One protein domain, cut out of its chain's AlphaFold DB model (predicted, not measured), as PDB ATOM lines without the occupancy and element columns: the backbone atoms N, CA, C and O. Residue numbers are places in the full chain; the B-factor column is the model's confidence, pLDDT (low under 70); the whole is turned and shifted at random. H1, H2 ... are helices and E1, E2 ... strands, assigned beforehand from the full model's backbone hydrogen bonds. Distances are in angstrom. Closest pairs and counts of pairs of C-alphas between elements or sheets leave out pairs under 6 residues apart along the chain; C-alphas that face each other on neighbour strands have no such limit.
ATOM      1  N   PRO A 177     270.112 307.091 229.898       80.06
ATOM      2  CA  PRO A 177     268.917 306.439 230.410       80.06
ATOM      3  C   PRO A 177     269.040 304.916 230.323       80.06
ATOM      4  O   PRO A 177     269.571 304.372 229.346       80.06
ATOM      5  N   ARG A 178     268.547 304.218 231.346       78.44
ATOM      6  CA  ARG A 178     268.530 302.754 231.450       78.44
ATOM      7  C   ARG A 178     267.129 302.209 231.235       78.44
ATOM      8  O   ARG A 178     266.150 302.749 231.736       78.44
ATOM      9  N   CYS A 179     267.030 301.131 230.462       78.94
ATOM     10  CA  CYS A 179     265.759 300.459 230.232       78.94
ATOM     11  C   CYS A 179     265.626 299.289 231.208       78.94
ATOM     12  O   CYS A 179     266.161 298.213 230.943       78.94
ATOM     13  N   GLU A 180     264.880 299.485 232.296       76.06
ATOM     14  CA  GLU A 180     264.647 298.450 233.317       76.06
ATOM     15  C   GLU A 180     264.099 297.148 232.717       76.06
ATOM     16  O   GLU A 180     264.534 296.061 233.085       76.06
ATOM     17  N   ALA A 181     263.208 297.243 231.724       71.25
ATOM     18  CA  ALA A 181     262.649 296.076 231.042       71.25
ATOM     19  C   ALA A 181     263.707 295.237 230.299       71.25
ATOM     20  O   ALA A 181     263.518 294.034 230.148       71.25
ATOM     21  N   CYS A 182     264.804 295.850 229.835       73.56
ATOM     22  CA  CYS A 182     265.921 295.120 229.224       73.56
ATOM     23  C   CYS A 182     266.882 294.579 230.289       73.56
ATOM     24  O   CYS A 182     267.312 293.431 230.213       73.56
ATOM     25  N   GLU A 183     267.201 295.392 231.302       73.50
ATOM     26  CA  GLU A 183     268.160 295.028 232.353       73.50
ATOM     27  C   GLU A 183     267.647 293.893 233.245       73.50
ATOM     28  O   GLU A 183     268.395 292.971 233.555       73.50
ATOM     29  N   ALA A 184     266.360 293.905 233.597       68.69
ATOM     30  CA  ALA A 184     265.761 292.888 234.455       68.69
ATOM     31  C   ALA A 184     265.693 291.498 233.802       68.69
ATOM     32  O   ALA A 184     265.541 290.500 234.502       68.69
ATOM     33  N   ARG A 185     265.748 291.426 232.466       64.88
ATOM     34  CA  ARG A 185     265.409 290.200 231.732       64.88
ATOM     35  C   ARG A 185     266.610 289.457 231.178       64.88
ATOM     36  O   ARG A 185     266.460 288.278 230.884       64.88
ATOM     37  N   ALA A 186     267.771 290.109 231.048       62.66
ATOM     38  CA  ALA A 186     269.007 289.537 230.495       62.66
ATOM     39  C   ALA A 186     268.817 288.731 229.181       62.66
ATOM     40  O   ALA A 186     269.692 287.956 228.797       62.66
ATOM     41  N   ASP A 187     267.684 288.909 228.490       69.75
ATOM     42  CA  ASP A 187     267.309 288.180 227.284       69.75
ATOM     43  C   ASP A 187     267.551 289.094 226.078       69.75
ATOM     44  O   ASP A 187     266.872 290.119 225.942       69.75
ATOM     45  N   PRO A 188     268.461 288.732 225.161       66.50
ATOM     46  CA  PRO A 188     268.677 289.455 223.912       66.50
ATOM     47  C   PRO A 188     267.400 289.678 223.088       66.50
ATOM     48  O   PRO A 188     267.318 290.650 222.344       66.50
ATOM     49  N   ARG A 189     266.379 288.820 223.222       67.12
ATOM     50  CA  ARG A 189     265.086 288.955 222.522       67.12
ATOM     51  C   ARG A 189     264.250 290.122 223.029       67.12
ATOM     52  O   ARG A 189     263.403 290.627 222.294       67.12
ATOM     53  N   SER A 190     264.524 290.589 224.243       65.62
ATOM     54  CA  SER A 190     263.909 291.800 224.769       65.62
ATOM     55  C   SER A 190     264.439 293.056 224.057       65.62
ATOM     56  O   SER A 190     263.776 294.090 224.075       65.62
ATOM     57  N   HIS A 191     265.574 292.998 223.350       71.75
ATOM     58  CA  HIS A 191     266.131 294.133 222.607       71.75
ATOM     59  C   HIS A 191     265.550 294.213 221.189       71.75
ATOM     60  O   HIS A 191     266.049 293.612 220.241       71.75
ATOM     61  N   CYS A 192     264.474 294.983 221.035       73.00
ATOM     62  CA  CYS A 192     263.831 295.220 219.742       73.00
ATOM     63  C   CYS A 192     264.322 296.484 219.033       73.00
ATOM     64  O   CYS A 192     263.893 296.734 217.910       73.00
ATOM     65  N   PHE A 193     265.196 297.278 219.653       81.75
ATOM     66  CA  PHE A 193     265.744 298.494 219.066       81.75
ATOM     67  C   PHE A 193     267.194 298.662 219.531       81.75
ATOM     68  O   PHE A 193     267.447 298.767 220.725       81.75
ATOM     69  N   MET A 194     268.160 298.606 218.614       78.50
ATOM     70  CA  MET A 194     269.583 298.659 218.976       78.50
ATOM     71  C   MET A 194     270.441 299.244 217.860       78.50
ATOM     72  O   MET A 194     270.198 298.996 216.675       78.50
ATOM     73  N   ARG A 195     271.484 299.992 218.227       82.00
ATOM     74  CA  ARG A 195     272.513 300.424 217.274       82.00
ATOM     75  C   ARG A 195     273.299 299.209 216.775       82.00
ATOM     76  O   ARG A 195     273.737 298.390 217.578       82.00
ATOM     77  N   VAL A 196     273.509 299.118 215.463       83.56
ATOM     78  CA  VAL A 196     274.267 298.019 214.827       83.56
ATOM     79  C   VAL A 196     275.568 298.469 214.164       83.56
ATOM     80  O   VAL A 196     276.390 297.634 213.802       83.56
ATOM     81  N   GLY A 197     275.771 299.775 214.011       81.62
ATOM     82  CA  GLY A 197     276.971 300.349 213.410       81.62
ATOM     83  C   GLY A 197     276.683 301.717 212.814       81.62
ATOM     84  O   GLY A 197     275.708 302.365 213.200       81.62
ATOM     85  N   ASP A 198     277.513 302.118 211.859       83.88
ATOM     86  CA  ASP A 198     277.348 303.343 211.084       83.88
ATOM     87  C   ASP A 198     277.247 303.010 209.590       83.88
ATOM     88  O   ASP A 198     277.812 302.021 209.116       83.88
ATOM     89  N   ASP A 199     276.499 303.816 208.840       82.12
ATOM     90  CA  ASP A 199     276.397 303.679 207.390       82.12
ATOM     91  C   ASP A 199     277.640 304.246 206.675       82.12
ATOM     92  O   ASP A 199     278.551 304.814 207.279       82.12
ATOM     93  N   SER A 200     277.668 304.143 205.341       79.94
ATOM     94  CA  SER A 200     278.751 304.702 204.507       79.94
ATOM     95  C   SER A 200     278.974 306.217 204.659       79.94
ATOM     96  O   SER A 200     279.974 306.748 204.176       79.94
ATOM     97  N   ARG A 201     278.045 306.926 205.306       78.25
ATOM     98  CA  ARG A 201     278.079 308.367 205.550       78.25
ATOM     99  C   ARG A 201     278.404 308.696 207.010       78.25
ATOM    100  O   ARG A 201     278.381 309.875 207.363       78.25
ATOM    101  N   GLY A 202     278.710 307.693 207.835       73.81
ATOM    102  CA  GLY A 202     279.003 307.854 209.257       73.81
ATOM    103  C   GLY A 202     277.766 308.153 210.108       73.81
ATOM    104  O   GLY A 202     277.905 308.731 211.184       73.81
ATOM    105  N   LEU A 203     276.562 307.830 209.625       76.69
ATOM    106  CA  LEU A 203     275.326 307.984 210.392       76.69
ATOM    107  C   LEU A 203     275.007 306.693 211.152       76.69
ATOM    108  O   LEU A 203     275.101 305.617 210.559       76.69
ATOM    109  N   PRO A 204     274.568 306.780 212.422       76.06
ATOM    110  CA  PRO A 204     274.244 305.599 213.200       76.06
ATOM    111  C   PRO A 204     273.075 304.842 212.573       76.06
ATOM    112  O   PRO A 204     272.005 305.399 212.320       76.06
ATOM    113  N   VAL A 205     273.281 303.546 212.361       81.62
ATOM    114  CA  VAL A 205     272.252 302.620 211.901       81.62
ATOM    115  C   VAL A 205     271.657 301.926 213.109       81.62
ATOM    116  O   VAL A 205     272.362 301.328 213.928       81.62
ATOM    117  N   VAL A 206     270.333 301.989 213.193       84.94
ATOM    118  CA  VAL A 206     269.557 301.348 214.247       84.94
ATOM    119  C   VAL A 206     268.709 300.253 213.636       84.94
ATOM    120  O   VAL A 206     267.960 300.482 212.687       84.94
ATOM    121  N   TYR A 207     268.831 299.056 214.188       84.81
ATOM    122  CA  TYR A 207     267.980 297.939 213.839       84.81
ATOM    123  C   TYR A 207     266.733 297.950 214.720       84.81
ATOM    124  O   TYR A 207     266.839 298.070 215.940       84.81
ATOM    125  N   SER A 208     265.560 297.810 214.094       85.62
ATOM    126  CA  SER A 208     264.271 297.694 214.774       85.62
ATOM    127  C   SER A 208     263.625 296.351 214.443       85.62
ATOM    128  O   SER A 208     263.270 296.084 213.295       85.62
ATOM    129  N   ALA A 209     263.456 295.512 215.459       78.81
ATOM    130  CA  ALA A 209     262.748 294.238 215.408       78.81
ATOM    131  C   ALA A 209     261.549 294.250 216.361       78.81
ATOM    132  O   ALA A 209     261.399 293.364 217.203       78.81
ATOM    133  N   ALA A 210     260.675 295.251 216.218       71.12
ATOM    134  CA  ALA A 210     259.475 295.402 217.044       71.12
ATOM    135  C   ALA A 210     258.620 294.119 217.113       71.12
ATOM    136  O   ALA A 210     258.104 293.789 218.172       71.12
ATOM    137  N   GLY A 211     258.542 293.348 216.019       70.56
ATOM    138  CA  GLY A 211     257.799 292.081 215.966       70.56
ATOM    139  C   GLY A 211     258.446 290.896 216.698       70.56
ATOM    140  O   GLY A 211     257.839 289.833 216.760       70.56
ATOM    141  N   ARG A 212     259.670 291.041 217.226       69.94
ATOM    142  CA  ARG A 212     260.363 289.994 218.001       69.94
ATOM    143  C   ARG A 212     260.307 290.210 219.512       69.94
ATOM    144  O   ARG A 212     260.569 289.260 220.244       69.94
ATOM    145  N   ALA A 213     259.949 291.410 219.973       70.12
ATOM    146  CA  ALA A 213     259.687 291.657 221.389       70.12
ATOM    147  C   ALA A 213     258.328 291.053 221.757       70.12
ATOM    148  O   ALA A 213     257.287 291.679 221.575       70.12
ATOM    149  N   SER A 214     258.336 289.816 222.244       67.00
ATOM    150  CA  SER A 214     257.122 289.089 222.631       67.00
ATOM    151  C   SER A 214     256.661 289.384 224.059       67.00
ATOM    152  O   SER A 214     255.615 288.900 224.478       67.00
ATOM    153  N   ASP A 215     257.449 290.131 224.831       70.56
ATOM    154  CA  ASP A 215     257.357 290.155 226.290       70.56
ATOM    155  C   ASP A 215     257.298 291.575 226.894       70.56
ATOM    156  O   ASP A 215     257.244 291.724 228.118       70.56
ATOM    157  N   LYS A 216     257.259 292.618 226.055       72.94
ATOM    158  CA  LYS A 216     257.169 294.035 226.447       72.94
ATOM    159  C   LYS A 216     255.776 294.607 226.217       72.94
ATOM    160  O   LYS A 216     255.130 294.304 225.214       72.94
ATOM    161  N   THR A 217     255.336 295.505 227.098       82.62
ATOM    162  CA  THR A 217     254.149 296.317 226.803       82.62
ATOM    163  C   THR A 217     254.457 297.321 225.686       82.62
ATOM    164  O   THR A 217     255.616 297.649 225.415       82.62
ATOM    165  N   VAL A 218     253.417 297.871 225.049       82.44
ATOM    166  CA  VAL A 218     253.573 298.957 224.060       82.44
ATOM    167  C   VAL A 218     254.364 300.124 224.656       82.44
ATOM    168  O   VAL A 218     255.268 300.656 224.017       82.44
ATOM    169  N   ARG A 219     254.073 300.476 225.912       83.88
ATOM    170  CA  ARG A 219     254.770 301.542 226.634       83.88
ATOM    171  C   ARG A 219     256.254 301.229 226.818       83.88
ATOM    172  O   ARG A 219     257.074 302.106 226.565       83.88
ATOM    173  N   ASP A 220     256.600 300.003 227.199       82.06
ATOM    174  CA  ASP A 220     258.001 299.597 227.382       82.06
ATOM    175  C   ASP A 220     258.775 299.647 226.063       82.06
ATOM    176  O   ASP A 220     259.927 300.075 226.041       82.06
ATOM    177  N   ASN A 221     258.135 299.276 224.950       81.62
ATOM    178  CA  ASN A 221     258.723 299.400 223.617       81.62
ATOM    179  C   ASN A 221     258.969 300.867 223.231       81.62
ATOM    180  O   ASN A 221     260.063 301.203 222.778       81.62
ATOM    181  N   CYS A 222     257.993 301.754 223.454       85.06
ATOM    182  CA  CYS A 222     258.158 303.185 223.192       85.06
ATOM    183  C   CYS A 222     259.273 303.800 224.048       85.06
ATOM    184  O   CYS A 222     260.100 304.551 223.531       85.06
ATOM    185  N   MET A 223     259.324 303.459 225.339       85.94
ATOM    186  CA  MET A 223     260.356 303.961 226.247       85.94
ATOM    187  C   MET A 223     261.740 303.415 225.904       85.94
ATOM    188  O   MET A 223     262.703 304.174 225.892       85.94
ATOM    189  N   HIS A 224     261.843 302.131 225.560       85.31
ATOM    190  CA  HIS A 224     263.095 301.530 225.108       85.31
ATOM    191  C   HIS A 224     263.640 302.233 223.861       85.31
ATOM    192  O   HIS A 224     264.799 302.639 223.848       85.31
ATOM    193  N   MET A 225     262.788 302.450 222.854       86.25
ATOM    194  CA  MET A 225     263.163 303.191 221.651       86.25
ATOM    195  C   MET A 225     263.627 304.610 221.989       86.25
ATOM    196  O   MET A 225     264.654 305.054 221.486       86.25
ATOM    197  N   ALA A 226     262.907 305.314 222.864       87.06
ATOM    198  CA  ALA A 226     263.302 306.656 223.267       87.06
ATOM    199  C   ALA A 226     264.660 306.672 223.984       87.06
ATOM    200  O   ALA A 226     265.497 307.504 223.662       87.06
ATOM    201  N   PHE A 227     264.922 305.733 224.896       86.50
ATOM    202  CA  PHE A 227     266.202 305.647 225.607       86.50
ATOM    203  C   PHE A 227     267.374 305.328 224.682       86.50
ATOM    204  O   PHE A 227     268.451 305.896 224.836       86.50
ATOM    205  N   GLU A 228     267.177 304.460 223.696       82.38
ATOM    206  CA  GLU A 228     268.193 304.186 222.679       82.38
ATOM    207  C   GLU A 228     268.444 305.401 221.780       82.38
ATOM    208  O   GLU A 228     269.593 305.708 221.479       82.38
ATOM    209  N   LEU A 229     267.401 306.156 221.414       84.44
ATOM    210  CA  LEU A 229     267.577 307.434 220.720       84.44
ATOM    211  C   LEU A 229     268.352 308.441 221.582       84.44
ATOM    212  O   LEU A 229     269.279 309.069 221.080       84.44
ATOM    213  N   GLU A 230     268.053 308.554 222.877       83.12
ATOM    214  CA  GLU A 230     268.836 309.400 223.789       83.12
ATOM    215  C   GLU A 230     270.311 308.990 223.821       83.12
ATOM    216  O   GLU A 230     271.184 309.842 223.694       83.12
ATOM    217  N   ARG A 231     270.605 307.687 223.899       78.94
ATOM    218  CA  ARG A 231     271.980 307.157 223.859       78.94
ATOM    219  C   ARG A 231     272.699 307.479 222.555       78.94
ATOM    220  O   ARG A 231     273.891 307.773 222.567       78.94
ATOM    221  N   LEU A 232     271.982 307.446 221.435       76.38
ATOM    222  CA  LEU A 232     272.528 307.803 220.128       76.38
ATOM    223  C   LEU A 232     272.876 309.287 220.025       76.38
ATOM    224  O   LEU A 232     273.848 309.631 219.356       76.38
ATOM    225  N   PHE A 233     272.104 310.158 220.676       72.75
ATOM    226  CA  PHE A 233     272.277 311.609 220.587       72.75
ATOM    227  C   PHE A 233     273.102 312.225 221.732       72.75
ATOM    228  O   PHE A 233     273.545 313.366 221.591       72.75
ATOM    229  N   ASP A 234     273.378 311.494 222.819       65.38
ATOM    230  CA  ASP A 234     274.242 311.950 223.929       65.38
ATOM    231  C   ASP A 234     275.704 312.180 223.487       65.38
ATOM    232  O   ASP A 234     276.428 312.965 224.094       65.38
ATOM    233  N   GLY A 235     276.123 311.590 222.357       50.00
ATOM    234  CA  GLY A 235     277.426 311.837 221.719       50.00
ATOM    235  C   GLY A 235     277.532 313.140 220.920       50.00
ATOM    236  O   GLY A 235     278.510 313.345 220.202       50.00
ATOM    237  N   GLY A 236     276.556 314.034 221.054       44.19
ATOM    238  CA  GLY A 236     276.583 315.352 220.448       44.19
ATOM    239  C   GLY A 236     275.474 315.510 219.428       44.19
ATOM    240  O   GLY A 236     275.391 314.821 218.415       44.19
ATOM    241  N   ALA A 237     274.667 316.538 219.651       42.00
ATOM    242  CA  ALA A 237     273.690 317.055 218.715       42.00
ATOM    243  C   ALA A 237     274.300 317.585 217.395       42.00
ATOM    244  O   ALA A 237     273.585 318.245 216.645       42.00
ATOM    245  N   ALA A 238     275.555 317.282 217.058       37.34
ATOM    246  CA  ALA A 238     276.181 317.688 215.811       37.34
ATOM    247  C   ALA A 238     275.590 316.935 214.608       37.34
ATOM    248  O   ALA A 238     275.205 315.765 214.673       37.34
ATOM    249  N   ALA A 239     275.532 317.611 213.463       36.84
ATOM    250  CA  ALA A 239     275.205 316.970 212.200       36.84
ATOM    251  C   ALA A 239     276.281 315.927 211.843       36.84
ATOM    252  O   ALA A 239     277.381 316.282 211.425       36.84
ATOM    253  N   GLY A 240     275.949 314.643 211.981       39.59
ATOM    254  CA  GLY A 240     276.668 313.547 211.328       39.59
ATOM    255  C   GLY A 240     278.121 313.334 211.755       39.59
ATOM    256  O   GLY A 240     278.904 312.844 210.946       39.59
ATOM    257  N   ARG A 241     278.505 313.685 212.987       34.78
ATOM    258  CA  ARG A 241     279.768 313.212 213.575       34.78
ATOM    259  C   ARG A 241     279.586 312.854 215.037       34.78
ATOM    260  O   ARG A 241     279.203 313.702 215.833       34.78
ATOM    261  N   MET A 242     279.922 311.609 215.342       41.00
ATOM    262  CA  MET A 242     280.093 311.095 216.694       41.00
ATOM    263  C   MET A 242     281.589 311.033 217.028       41.00
ATOM    264  O   MET A 242     282.412 310.910 216.111       41.00
ATOM    265  N   PRO A 243     281.960 311.121 218.316       32.72
ATOM    266  CA  PRO A 243     283.324 310.865 218.754       32.72
ATOM    267  C   PRO A 243     283.726 309.432 218.395       32.72
ATOM    268  O   PRO A 243     282.931 308.499 218.520       32.72
ATOM    269  N   ALA A 244     284.962 309.278 217.924       30.41
ATOM    270  CA  ALA A 244     285.566 307.973 217.709       30.41
ATOM    271  C   ALA A 244     285.654 307.242 219.055       30.41
ATOM    272  O   ALA A 244     286.236 307.779 220.000       30.41
ATOM    273  N   THR A 245     285.049 306.059 219.134       35.69
ATOM    274  CA  THR A 245     285.361 305.061 220.166       35.69
ATOM    275  C   THR A 245     286.694 304.408 219.859       35.69
ATOM    276  O   THR A 245     286.861 304.021 218.677       35.69
TER     277      THR A 245
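AT A GLANCE: This is residues 177 to 245 of the 245 residues of the protein "CRAL_TRIO_N domain-containing protein" of Emiliania huxleyi (UniProt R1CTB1). One long helix, H2, runs alongside an antiparallel two-strand hairpin, E1 and E2, with the short H1 near the beginning of H2 and a tail, residues 234 to 245, past its other end. The printed part has 69 residues, in the order H1, E1, E2, H2; it is mixed, helices and strands, with under half of the residues in named elements. It is only just compact, close to loose, with a radius of gyration of the C-alphas of 13.0 A, and spans 34 by 22 by 20 A.

IN THESE COORDINATES: Find C-alpha 180 at (264.647, 298.450, 233.317), where H1, residues 180 to 183, begins. E1, residues 193 to 198, measures 14.9 A; E2, residues 204 to 208, 12.8 A. H2, residues 218 to 233, runs 22.8 A to C-alpha 233 at (272.277, 311.609, 220.587).

HOW THE PARTS SIT: In the hairpin, antiparallel at 148 degrees, N 196 and O 205 are within hydrogen-bond range, 2.9 A. The closest C-alphas of E1 and H2 are Phe 193 and Met 225, 6.0 A. H1 and H2 are close but not clearly touching, closest at C-alphas 181 and 220, 6.9 A. In H2 every O i to N i+4 pair is within range; H1 is too short for one.

THE WHOLE: The farthest C-alphas, Asp 215 and Ala 239, are 35.2 A apart. There is no cut and no long link. Confidence is under 70 at residues 184 to 190, 212, 214 and 234 to 245.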